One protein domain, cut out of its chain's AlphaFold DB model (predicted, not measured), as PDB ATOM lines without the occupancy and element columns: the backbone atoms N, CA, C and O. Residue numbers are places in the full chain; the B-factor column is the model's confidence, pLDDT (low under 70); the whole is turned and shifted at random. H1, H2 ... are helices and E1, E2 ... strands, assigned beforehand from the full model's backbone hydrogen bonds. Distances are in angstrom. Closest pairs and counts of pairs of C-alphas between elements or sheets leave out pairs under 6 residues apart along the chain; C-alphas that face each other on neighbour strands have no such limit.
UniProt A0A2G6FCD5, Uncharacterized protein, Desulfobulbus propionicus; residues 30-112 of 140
ATOM      1  N   TYR A  30      14.477 -16.268   2.730       92.50
ATOM      2  CA  TYR A  30      14.466 -15.165   1.774       92.50
ATOM      3  C   TYR A  30      13.761 -15.546   0.475       92.50
ATOM      4  O   TYR A  30      13.776 -16.694   0.045       92.50
ATOM      5  N   TRP A  31      13.126 -14.564  -0.149       94.06
ATOM      6  CA  TRP A  31      12.491 -14.675  -1.452       94.06
ATOM      7  C   TRP A  31      13.472 -14.299  -2.551       94.06
ATOM      8  O   TRP A  31      14.165 -13.290  -2.431       94.06
ATOM      9  N   MET A  32      13.497 -15.071  -3.632       94.94
ATOM     10  CA  MET A  32      14.408 -14.850  -4.753       94.94
ATOM     11  C   MET A  32      13.784 -15.336  -6.061       94.94
ATOM     12  O   MET A  32      13.058 -16.329  -6.077       94.94
ATOM     13  N   VAL A  33      14.086 -14.644  -7.156       95.50
ATOM     14  CA  VAL A  33      13.811 -15.104  -8.523       95.50
ATOM     15  C   VAL A  33      15.094 -15.744  -9.053       95.50
ATOM     16  O   VAL A  33      16.151 -15.120  -8.983       95.50
ATOM     17  N   ASP A  34      15.017 -16.976  -9.559       92.56
ATOM     18  CA  ASP A  34      16.198 -17.783  -9.915       92.56
ATOM     19  C   ASP A  34      17.083 -17.105 -10.976       92.56
ATOM     20  O   ASP A  34      18.304 -17.257 -10.960       92.56
ATOM     21  N   GLU A  35      16.487 -16.318 -11.875       92.75
ATOM     22  CA  GLU A  35      17.190 -15.530 -12.888       92.75
ATOM     23  C   GLU A  35      17.982 -14.342 -12.311       92.75
ATOM     24  O   GLU A  35      18.887 -13.835 -12.976       92.75
ATOM     25  N   TYR A  36      17.669 -13.899 -11.088       91.69
ATOM     26  CA  TYR A  36      18.290 -12.748 -10.420       91.69
ATOM     27  C   TYR A  36      18.744 -13.098  -8.990       91.69
ATOM     28  O   TYR A  36      18.278 -12.485  -8.026       91.69
ATOM     29  N   PRO A  37      19.682 -14.049  -8.822       87.00
ATOM     30  CA  PRO A  37      20.009 -14.616  -7.516       87.00
ATOM     31  C   PRO A  37      20.718 -13.641  -6.562       87.00
ATOM     32  O   PRO A  37      20.734 -13.854  -5.352       87.00
ATOM     33  N   GLU A  38      21.283 -12.546  -7.082       86.94
ATOM     34  CA  GLU A  38      21.897 -11.497  -6.253       86.94
ATOM     35  C   GLU A  38      20.867 -10.631  -5.515       86.94
ATOM     36  O   GLU A  38      21.215  -9.899  -4.588       86.94
ATOM     37  N   HIS A  39      19.601 -10.683  -5.935       89.12
ATOM     38  CA  HIS A  39      18.547  -9.813  -5.436       89.12
ATOM     39  C   HIS A  39      17.475 -10.632  -4.748       89.12
ATOM     40  O   HIS A  39      16.517 -11.111  -5.355       89.12
ATOM     41  N   TYR A  40      17.660 -10.758  -3.441       91.00
ATOM     42  CA  TYR A  40      16.711 -11.400  -2.560       91.00
ATOM     43  C   TYR A  40      16.046 -10.397  -1.616       91.00
ATOM     44  O   TYR A  40      16.603  -9.352  -1.273       91.00
ATOM     45  N   SER A  41      14.859 -10.765  -1.146       92.31
ATOM     46  CA  SER A  41      14.121 -10.054  -0.105       92.31
ATOM     47  C   SER A  41      13.988 -10.965   1.101       92.31
ATOM     48  O   SER A  41      13.447 -12.062   0.977       92.31
ATOM     49  N   LEU A  42      14.455 -10.538   2.274       91.31
ATOM     50  CA  LEU A  42      14.297 -11.341   3.490       91.31
ATOM     51  C   LEU A  42      12.817 -11.636   3.757       91.31
ATOM     52  O   LEU A  42      11.944 -10.788   3.553       91.31
ATOM     53  N   TYR A  43      12.544 -12.854   4.208       88.31
ATOM     54  CA  TYR A  43      11.209 -13.264   4.603       88.31
ATOM     55  C   TYR A  43      10.765 -12.472   5.834       88.31
ATOM     56  O   TYR A  43      11.503 -12.341   6.812       88.31
ATOM     57  N   ASN A  44       9.542 -11.955   5.788       86.38
ATOM     58  CA  ASN A  44       8.941 -11.197   6.872       86.38
ATOM     59  C   ASN A  44       7.759 -11.990   7.436       86.38
ATOM     60  O   ASN A  44       6.830 -12.316   6.709       86.38
ATOM     61  N   THR A  45       7.776 -12.267   8.736       81.75
ATOM     62  CA  THR A  45       6.704 -13.009   9.422       81.75
ATOM     63  C   THR A  45       5.444 -12.178   9.664       81.75
ATOM     64  O   THR A  45       4.390 -12.729   9.955       81.75
ATOM     65  N   THR A  46       5.535 -10.848   9.582       85.19
ATOM     66  CA  THR A  46       4.376  -9.947   9.720       85.19
ATOM     67  C   THR A  46       3.640  -9.777   8.394       85.19
ATOM     68  O   THR A  46       2.426  -9.596   8.378       85.19
ATOM     69  N   ASP A  47       4.381  -9.837   7.288       84.94
ATOM     70  CA  ASP A  47       3.846  -9.794   5.932       84.94
ATOM     71  C   ASP A  47       4.596 -10.814   5.077       84.94
ATOM     72  O   ASP A  47       5.611 -10.521   4.436       84.94
ATOM     73  N   GLU A  48       4.076 -12.038   5.098       78.81
ATOM     74  CA  GLU A  48       4.644 -13.172   4.370       78.81
ATOM     75  C   GLU A  48       4.630 -12.930   2.855       78.81
ATOM     76  O   GLU A  48       5.367 -13.575   2.101       78.81
ATOM     77  N   HIS A  49       3.801 -11.983   2.394       78.94
ATOM     78  CA  HIS A  49       3.600 -11.737   0.984       78.94
ATOM     79  C   HIS A  49       4.591 -10.742   0.386       78.94
ATOM     80  O   HIS A  49       5.046 -10.936  -0.749       78.94
ATOM     81  N   TYR A  50       4.936  -9.725   1.163       88.62
ATOM     82  CA  TYR A  50       5.722  -8.578   0.734       88.62
ATOM     83  C   TYR A  50       7.065  -8.946   0.098       88.62
ATOM     84  O   TYR A  50       7.429  -8.414  -0.949       88.62
ATOM     85  N   GLY A  51       7.802  -9.889   0.693       89.38
ATOM     86  CA  GLY A  51       9.145 -10.230   0.220       89.38
ATOM     87  C   GLY A  51       9.158 -10.790  -1.208       89.38
ATOM     88  O   GLY A  51       9.954 -10.349  -2.038       89.38
ATOM     89  N   GLY A  52       8.247 -11.715  -1.523       91.12
ATOM     90  CA  GLY A  52       8.181 -12.288  -2.868       91.12
ATOM     91  C   GLY A  52       7.554 -11.348  -3.896       91.12
ATOM     92  O   GLY A  52       7.938 -11.396  -5.059       91.12
ATOM     93  N   GLU A  53       6.670 -10.438  -3.477       93.31
ATOM     94  CA  GLU A  53       6.212  -9.335  -4.335       93.31
ATOM     95  C   GLU A  53       7.370  -8.428  -4.740       93.31
ATOM     96  O   GLU A  53       7.553  -8.159  -5.924       93.31
ATOM     97  N   HIS A  54       8.213  -8.046  -3.782       93.81
ATOM     98  CA  HIS A  54       9.410  -7.257  -4.052       93.81
ATOM     99  C   HIS A  54      10.408  -7.974  -4.968       93.81
ATOM    100  O   HIS A  54      11.015  -7.337  -5.827       93.81
ATOM    101  N   ALA A  55      10.578  -9.290  -4.809       94.25
ATOM    102  CA  ALA A  55      11.460 -10.072  -5.676       94.25
ATOM    103  C   ALA A  55      10.943 -10.112  -7.130       94.25
ATOM    104  O   ALA A  55      11.722  -9.944  -8.069       94.25
ATOM    105  N   VAL A  56       9.628 -10.263  -7.329       94.81
ATOM    106  CA  VAL A  56       9.005 -10.190  -8.662       94.81
ATOM    107  C   VAL A  56       9.096  -8.777  -9.247       94.81
ATOM    108  O   VAL A  56       9.449  -8.625 -10.416       94.81
ATOM    109  N   ASP A  57       8.816  -7.744  -8.452       94.25
ATOM    110  CA  ASP A  57       8.929  -6.335  -8.848       94.25
ATOM    111  C   ASP A  57      10.344  -6.014  -9.347       94.25
ATOM    112  O   ASP A  57      10.525  -5.470 -10.439       94.25
ATOM    113  N   TYR A  58      11.351  -6.470  -8.600       94.31
ATOM    114  CA  TYR A  58      12.747  -6.346  -8.986       94.31
ATOM    115  C   TYR A  58      13.031  -7.011 -10.341       94.31
ATOM    116  O   TYR A  58      13.581  -6.369 -11.239       94.31
ATOM    117  N   ALA A  59      12.610  -8.266 -10.524       94.06
ATOM    118  CA  ALA A  59      12.788  -8.992 -11.780       94.06
ATOM    119  C   ALA A  59      12.113  -8.278 -12.969       94.06
ATOM    120  O   ALA A  59      12.674  -8.205 -14.069       94.06
ATOM    121  N   CYS A  60      10.941  -7.681 -12.743       93.12
ATOM    122  CA  CYS A  60      10.245  -6.872 -13.738       93.12
ATOM    123  C   CYS A  60      10.993  -5.590 -14.115       93.12
ATOM    124  O   CYS A  60      10.982  -5.204 -15.285       93.12
ATOM    125  N   ILE A  61      11.653  -4.937 -13.157       92.75
ATOM    126  CA  ILE A  61      12.463  -3.738 -13.406       92.75
ATOM    127  C   ILE A  61      13.710  -4.076 -14.229       92.75
ATOM    128  O   ILE A  61      14.060  -3.311 -15.128       92.75
ATOM    129  N   GLN A  62      14.364  -5.209 -13.953       91.75
ATOM    130  CA  GLN A  62      15.593  -5.603 -14.655       91.75
ATOM    131  C   GLN A  62      15.356  -5.962 -16.122       91.75
ATOM    132  O   GLN A  62      16.209  -5.712 -16.972       91.75
ATOM    133  N   ASN A  63      14.191  -6.523 -16.437       86.00
ATOM    134  CA  ASN A  63      13.843  -6.869 -17.807       86.00
ATOM    135  C   ASN A  63      12.364  -6.555 -18.086       86.00
ATOM    136  O   ASN A  63      11.519  -7.461 -18.084       86.00
ATOM    137  N   PRO A  64      12.051  -5.270 -18.347       72.69
ATOM    138  CA  PRO A  64      10.688  -4.792 -18.557       72.69
ATOM    139  C   PRO A  64      10.137  -5.122 -19.955       72.69
ATOM    140  O   PRO A  64       8.993  -4.786 -20.254       72.69
ATOM    141  N   GLY A  65      10.928  -5.758 -20.829       74.94
ATOM    142  CA  GLY A  65      10.577  -5.994 -22.230       74.94
ATOM    143  C   GLY A  65      10.810  -4.765 -23.117       74.94
ATOM    144  O   GLY A  65      11.804  -4.059 -22.975       74.94
ATOM    145  N   SER A  66       9.906  -4.507 -24.070       74.31
ATOM    146  CA  SER A  66      10.050  -3.443 -25.084       74.31
ATOM    147  C   SER A  66       9.513  -2.069 -24.650       74.31
ATOM    148  O   SER A  66       9.235  -1.213 -25.492       74.31
ATOM    149  N   GLY A  67       9.302  -1.856 -23.354       77.12
ATOM    150  CA  GLY A  67       8.752  -0.619 -22.808       77.12
ATOM    151  C   GLY A  67       9.356  -0.268 -21.456       77.12
ATOM    152  O   GLY A  67      10.309  -0.891 -20.997       77.12
ATOM    153  N   THR A  68       8.800   0.754 -20.815       84.50
ATOM    154  CA  THR A  68       9.199   1.129 -19.453       84.50
ATOM    155  C   THR A  68       8.369   0.347 -18.451       84.50
ATOM    156  O   THR A  68       7.152   0.240 -18.624       84.50
ATOM    157  N   TYR A  69       9.013  -0.160 -17.400       86.56
ATOM    158  CA  TYR A  69       8.320  -0.779 -16.279       86.56
ATOM    159  C   TYR A  69       7.201   0.129 -15.743       86.56
ATOM    160  O   TYR A  69       7.391   1.340 -15.600       86.56
ATOM    161  N   HIS A  70       6.029  -0.448 -15.484       88.44
ATOM    162  CA  HIS A  70       4.893   0.256 -14.898       88.44
ATOM    163  C   HIS A  70       4.522  -0.318 -13.535       88.44
ATOM    164  O   HIS A  70       4.437   0.430 -12.565       88.44
ATOM    165  N   SER A  71       4.283  -1.626 -13.480       88.50
ATOM    166  CA  SER A  71       3.880  -2.332 -12.269       88.50
ATOM    167  C   SER A  71       4.037  -3.839 -12.449       88.50
ATOM    168  O   SER A  71       4.167  -4.338 -13.568       88.50
ATOM    169  N   SER A  72       3.951  -4.576 -11.351       89.69
ATOM    170  CA  SER A  72       3.819  -6.023 -11.330       89.69
ATOM    171  C   SER A  72       2.502  -6.378 -10.646       89.69
ATOM    172  O   SER A  72       1.945  -5.585  -9.884       89.69
ATOM    173  N   SER A  73       1.943  -7.538 -10.972       91.75
ATOM    174  CA  SER A  73       0.746  -8.054 -10.308       91.75
ATOM    175  C   SER A  73       0.922  -9.532 -10.012       91.75
ATOM    176  O   SER A  73       1.216 -10.299 -10.932       91.75
ATOM    177  N   ILE A  74       0.714  -9.939  -8.762       92.06
ATOM    178  CA  ILE A  74       0.728 -11.353  -8.380       92.06
ATOM    179  C   ILE A  74      -0.500 -12.048  -8.968       92.06
ATOM    180  O   ILE A  74      -1.630 -11.618  -8.749       92.06
ATOM    181  N   GLU A  75      -0.263 -13.115  -9.727       90.94
ATOM    182  CA  GLU A  75      -1.309 -13.916 -10.377       90.94
ATOM    183  C   GLU A  75      -1.559 -15.231  -9.635       90.94
ATOM    184  O   GLU A  75      -2.682 -15.732  -9.621       90.94
ATOM    185  N   ALA A  76      -0.522 -15.781  -9.002       89.25
ATOM    186  CA  ALA A  76      -0.606 -16.997  -8.209       89.25
ATOM    187  C   ALA A  76       0.367 -16.932  -7.031       89.25
ATOM    188  O   ALA A  76       1.470 -16.397  -7.152       89.25
ATOM    189  N   TYR A  77      -0.036 -17.493  -5.895       88.25
ATOM    190  CA  TYR A  77       0.826 -17.594  -4.727       88.25
ATOM    191  C   TYR A  77       0.540 -18.863  -3.927       88.25
ATOM    192  O   TYR A  77      -0.597 -19.322  -3.810       88.25
ATOM    193  N   THR A  78       1.602 -19.395  -3.349       87.88
ATOM    194  CA  THR A  78       1.614 -20.378  -2.275       87.88
ATOM    195  C   THR A  78       2.463 -19.810  -1.132       87.88
ATOM    196  O   THR A  78       2.901 -18.658  -1.168       87.88
ATOM    197  N   VAL A  79       2.699 -20.622  -0.107       84.19
ATOM    198  CA  VAL A  79       3.582 -20.279   1.013       84.19
ATOM    199  C   VAL A  79       5.047 -20.116   0.571       84.19
ATOM    200  O   VAL A  79       5.768 -19.300   1.135       84.19
ATOM    201  N   SER A  80       5.487 -20.867  -0.441       89.31
ATOM    202  CA  SER A  80       6.885 -20.933  -0.895       89.31
ATOM    203  C   SER A  80       7.102 -20.419  -2.321       89.31
ATOM    204  O   SER A  80       8.238 -20.375  -2.788       89.31
ATOM    205  N   GLU A  81       6.038 -20.025  -3.020       92.75
ATOM    206  CA  GLU A  81       6.083 -19.617  -4.421       92.75
ATOM    207  C   GLU A  81       5.161 -18.429  -4.680       92.75
ATOM    208  O   GLU A  81       4.005 -18.416  -4.261       92.75
ATOM    209  N   LYS A  82       5.644 -17.433  -5.418       92.69
ATOM    210  CA  LYS A  82       4.881 -16.254  -5.825       92.69
ATOM    211  C   LYS A  82       5.154 -15.944  -7.278       92.69
ATOM    212  O   LYS A  82       6.257 -15.544  -7.633       92.69
ATOM    213  N   THR A  83       4.131 -16.082  -8.106       95.25
ATOM    214  CA  THR A  83       4.210 -15.810  -9.537       95.25
ATOM    215  C   THR A  83       3.489 -14.509  -9.847       95.25
ATOM    216  O   THR A  83       2.313 -14.341  -9.506       95.25
ATOM    217  N   GLY A  84       4.174 -13.588 -10.517       94.75
ATOM    218  CA  GLY A  84       3.590 -12.323 -10.935       94.75
ATOM    219  C   GLY A  84       3.964 -11.927 -12.354       94.75
ATOM    220  O   GLY A  84       4.986 -12.334 -12.905       94.75
ATOM    221  N   ARG A  85       3.084 -11.127 -12.953       93.75
ATOM    222  CA  ARG A  85       3.219 -10.598 -14.307       93.75
ATOM    223  C   ARG A  85       3.715  -9.164 -14.268       93.75
ATOM    224  O   ARG A  85       3.151  -8.329 -13.563       93.75
ATOM    225  N   CYS A  86       4.704  -8.867 -15.099       93.44
ATOM    226  CA  CYS A  86       5.154  -7.509 -15.353       93.44
ATOM    227  C   CYS A  86       4.210  -6.797 -16.314       93.44
ATOM    228  O   CYS A  86       3.771  -7.358 -17.318       93.44
ATOM    229  N   TRP A  87       3.977  -5.521 -16.059       91.75
ATOM    230  CA  TRP A  87       3.264  -4.618 -16.940       91.75
ATOM    231  C   TRP A  87       4.212  -3.508 -17.352       91.75
ATOM    232  O   TRP A  87       4.843  -2.868 -16.507       91.75
ATOM    233  N   TYR A  88       4.308  -3.262 -18.653       89.69
ATOM    234  CA  TYR A  88       5.119  -2.175 -19.186       89.69
ATOM    235  C   TYR A  88       4.267  -1.221 -20.002       89.69
ATOM    236  O   TYR A  88       3.273  -1.590 -20.629       89.69
ATOM    237  N   LYS A  89       4.674   0.041 -20.011       87.88
ATOM    238  CA  LYS A  89       4.054   1.061 -20.841       87.88
ATOM    239  C   LYS A  89       4.740   1.069 -22.199       87.88
ATOM    240  O   LYS A  89       5.928   1.382 -22.300       87.88
ATOM    241  N   HIS A  90       3.992   0.742 -23.250       82.50
ATOM    242  CA  HIS A  90       4.515   0.845 -24.608       82.50
ATOM    243  C   HIS A  90       4.608   2.324 -25.024       82.50
ATOM    244  O   HIS A  90       3.611   3.044 -24.877       82.50
ATOM    245  N   PRO A  91       5.740   2.781 -25.595       81.56
ATOM    246  CA  PRO A  91       5.961   4.194 -25.912       81.56
ATOM    247  C   PRO A  91       4.877   4.816 -26.802       81.56
ATOM    248  O   PRO A  91       4.589   6.002 -26.684       81.56
ATOM    249  N   LEU A  92       4.263   4.010 -27.676       84.12
ATOM    250  CA  LEU A  92       3.277   4.473 -28.660       84.12
ATOM    251  C   LEU A  92       1.814   4.214 -28.278       84.12
ATOM    252  O   LEU A  92       0.932   4.877 -28.810       84.12
ATOM    253  N   LEU A  93       1.538   3.242 -27.400       82.38
ATOM    254  CA  LEU A  93       0.158   2.812 -27.117       82.38
ATOM    255  C   LEU A  93      -0.399   3.459 -25.846       82.38
ATOM    256  O   LEU A  93      -1.608   3.495 -25.659       82.38
ATOM    257  N   GLY A  94       0.465   3.993 -24.974       78.00
ATOM    258  CA  GLY A  94       0.063   4.746 -23.783       78.00
ATOM    259  C   GLY A  94      -0.593   3.913 -22.673       78.00
ATOM    260  O   GLY A  94      -0.639   4.381 -21.536       78.00
ATOM    261  N   THR A  95      -1.036   2.690 -22.967       83.19
ATOM    262  CA  THR A  95      -1.620   1.738 -22.020       83.19
ATOM    263  C   THR A  95      -0.582   0.723 -21.528       83.19
ATOM    264  O   THR A  95       0.341   0.386 -22.280       83.19
ATOM    265  N   PRO A  96      -0.719   0.207 -20.291       86.69
ATOM    266  CA  PRO A  96       0.052  -0.942 -19.836       86.69
ATOM    267  C   PRO A  96      -0.241  -2.170 -20.702       86.69
ATOM    268  O   PRO A  96      -1.392  -2.431 -21.054       86.69
ATOM    269  N   ILE A  97       0.801  -2.915 -21.049       89.25
ATOM    270  CA  ILE A  97       0.733  -4.155 -21.825       89.25
ATOM    271  C   ILE A  97       1.345  -5.268 -20.973       89.25
ATOM    272  O   ILE A  97       2.332  -5.009 -20.271       89.25
ATOM    273  N   PRO A  98       0.777  -6.486 -21.002       89.69
ATOM    274  CA  PRO A  98       1.357  -7.618 -20.297       89.69
ATOM    275  C   PRO A  98       2.749  -7.949 -20.847       89.69
ATOM    276  O   PRO A  98       2.970  -7.986 -22.060       89.69
ATOM    277  N   GLY A  99       3.679  -8.219 -19.941       89.12
ATOM    278  CA  GLY A  99       5.032  -8.661 -20.238       89.12
ATOM    279  C   GLY A  99       5.362 -10.009 -19.634       89.12
ATOM    280  O   GLY A  99       4.496 -10.882 -19.516       89.12
ATOM    281  N   ASN A 100       6.643 -10.157 -19.304       91.31
ATOM    282  CA  ASN A 100       7.195 -11.378 -18.738       91.31
ATOM    283  C   ASN A 100       6.500 -11.737 -17.422       91.31
ATOM    284  O   ASN A 100       5.939 -10.886 -16.727       91.31
ATOM    285  N   ILE A 101       6.547 -13.022 -17.104       93.25
ATOM    286  CA  ILE A 101       6.085 -13.570 -15.838       93.25
ATOM    287  C   ILE A 101       7.332 -14.039 -15.102       93.25
ATOM    288  O   ILE A 101       8.177 -14.695 -15.710       93.25
ATOM    289  N   TYR A 102       7.430 -13.706 -13.822       95.50
ATOM    290  CA  TYR A 102       8.487 -14.195 -12.949       95.50
ATOM    291  C   TYR A 102       7.885 -14.897 -11.751       95.50
ATOM    292  O   TYR A 102       6.819 -14.516 -11.256       95.50
ATOM    293  N   THR A 103       8.613 -15.896 -11.273       96.19
ATOM    294  CA  THR A 103       8.259 -16.640 -10.078       96.19
ATOM    295  C   THR A 103       9.359 -16.463  -9.047       96.19
ATOM    296  O   THR A 103      10.503 -16.855  -9.268       96.19
ATOM    297  N   ALA A 104       9.010 -15.847  -7.923       95.56
ATOM    298  CA  ALA A 104       9.849 -15.800  -6.744       95.56
ATOM    299  C   ALA A 104       9.592 -17.042  -5.890       95.56
ATOM    300  O   ALA A 104       8.443 -17.376  -5.593       95.56
ATOM    301  N   TYR A 105      10.662 -17.697  -5.465       94.81
ATOM    302  CA  TYR A 105      10.614 -18.841  -4.568       94.81
ATOM    303  C   TYR A 105      11.208 -18.482  -3.214       94.81
ATOM    304  O   TYR A 105      12.071 -17.605  -3.107       94.81
ATOM    305  N   LEU A 106      10.747 -19.175  -2.183       93.06
ATOM    306  CA  LEU A 106      11.309 -19.093  -0.849       93.06
ATOM    307  C   LEU A 106      12.539 -20.000  -0.748       93.06
ATOM    308  O   LEU A 106      12.499 -21.168  -1.140       93.06
ATOM    309  N   TYR A 107      13.617 -19.465  -0.193       92.25
ATOM    310  CA  TYR A 107      14.896 -20.132  -0.006       92.25
ATOM    311  C   TYR A 107      15.330 -20.102   1.461       92.25
ATOM    312  O   TYR A 107      14.969 -19.193   2.209       92.25
ATOM    313  N   CYS A 108      16.137 -21.085   1.849       89.81
ATOM    314  CA  CYS A 108      16.883 -21.145   3.106       89.81
ATOM    315  C   CYS A 108      18.283 -21.687   2.800       89.81
ATOM    316  O   CYS A 108      18.391 -22.731   2.161       89.81
ATOM    317  N   ASN A 109      19.347 -21.005   3.234       86.25
ATOM    318  CA  ASN A 109      20.740 -21.451   3.044       86.25
ATOM    319  C   ASN A 109      21.098 -21.841   1.586       86.25
ATOM    320  O   ASN A 109      21.842 -22.793   1.360       86.25
ATOM    321  N   GLY A 110      20.548 -21.149   0.581       85.94
ATOM    322  CA  GLY A 110      20.775 -21.480  -0.834       85.94
ATOM    323  C   GLY A 110      19.870 -22.576  -1.410       85.94
ATOM    324  O   GLY A 110      19.927 -22.828  -2.612       85.94
ATOM    325  N   GLU A 111      18.999 -23.194  -0.608       87.75
ATOM    326  CA  GLU A 111      18.091 -24.257  -1.048       87.75
ATOM    327  C   GLU A 111      16.639 -23.779  -1.157       87.75
ATOM    328  O   GLU A 111      16.105 -23.129  -0.254       87.75
ATOM    329  N   LYS A 112      15.988 -24.124  -2.275       90.12
ATOM    330  CA  LYS A 112      14.578 -23.805  -2.534       90.12
ATOM    331  C   LYS A 112      13.671 -24.633  -1.621       90.12
ATOM    332  O   LYS A 112      13.816 -25.851  -1.527       90.12
TER     333      LYS A 112
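AT A GLANCE: This is residues 30 to 112 of the 140 residues of an uncharacterized protein of Desulfobulbus propionicus (UniProt A0A2G6FCD5). A five-stranded sheet, curled like part of a barrel, wraps round a single helix, H1, which sits in its hollow. The long strands E3, E4 and E5 fold back and forth along the longest axis, and the short hairpin of E1 and E2 continues the sheet beside E5. The printed part has 83 residues, with one named helix and five named strands in the order E1, E2, H1, E3, E4, E5. The sheet runs E2, E1, E5, E4, E3, all antiparallel, and the class is mixed, helices and strands. The whole is compact, with a radius of gyration of the C-alphas of 13.0 A, yet only just elongated, spanning 44 by 22 by 16 A.

HOW THE PARTS SIT: E1, residues 30 to 33, and E2, residues 40 to 42, form a hairpin, with N 31 and O 41 2.8 A apart, within hydrogen-bond range. H1, residues 50 to 62, is on the sheet, which curls round it. Every O i to N i+4 pair in H1 is within hydrogen-bond range. E3, residues 68 to 77, E4, residues 81 to 89, and E5, residues 96 to 108, form a meander, each strand the antiparallel neighbour of the one before. N 83 and O 76 of E4 and E3 are 2.8 A apart, and N 99 and O 86 of E5 and E4 are also 2.8 A apart. E5 bends by 57 degrees at residue 99. E1 is the antiparallel neighbour of E5, at 138 degrees between their directions, with N 105 and O 32 2.8 A apart. The closest C-alphas of H1 and E5 are those of Gly 52 and Ala 104, 5.5 A apart; those of H1 and E2 are Gly 51 and Ser 41, 5.0 A apart. For H1 and E3 they are Asp 57 and Ser 72, at 5.7 A. The edge strands E2 and E3 are apart.

IN THESE COORDINATES: E1 begins with C-alpha 30 at (14.466, -15.165, 1.774) and is 10.3 A long from first to last C-alpha; E2 is 6.5 A long. H1 covers 18.5 A, from C-alpha 50 at (5.722, -8.578, 0.734). E3 measures 25.2 A, E4 26.5 A and E5 34.9 A, ending with C-alpha 108 at (16.883, -21.145, 3.106). Residues 107 to 108 of E5 pair briefly with residues 111 to 112, antiparallel.

THE WHOLE: The two C-alphas farthest apart, those of Leu 92 and Asn 109, are 44.5 A apart. The sheet is strongly twisted. The printed part has no cut and no long link; the links H1 to E3 and E3 to E4 are tight. The mean pLDDT of the printed part is 89.0, and no printed residue is under 70.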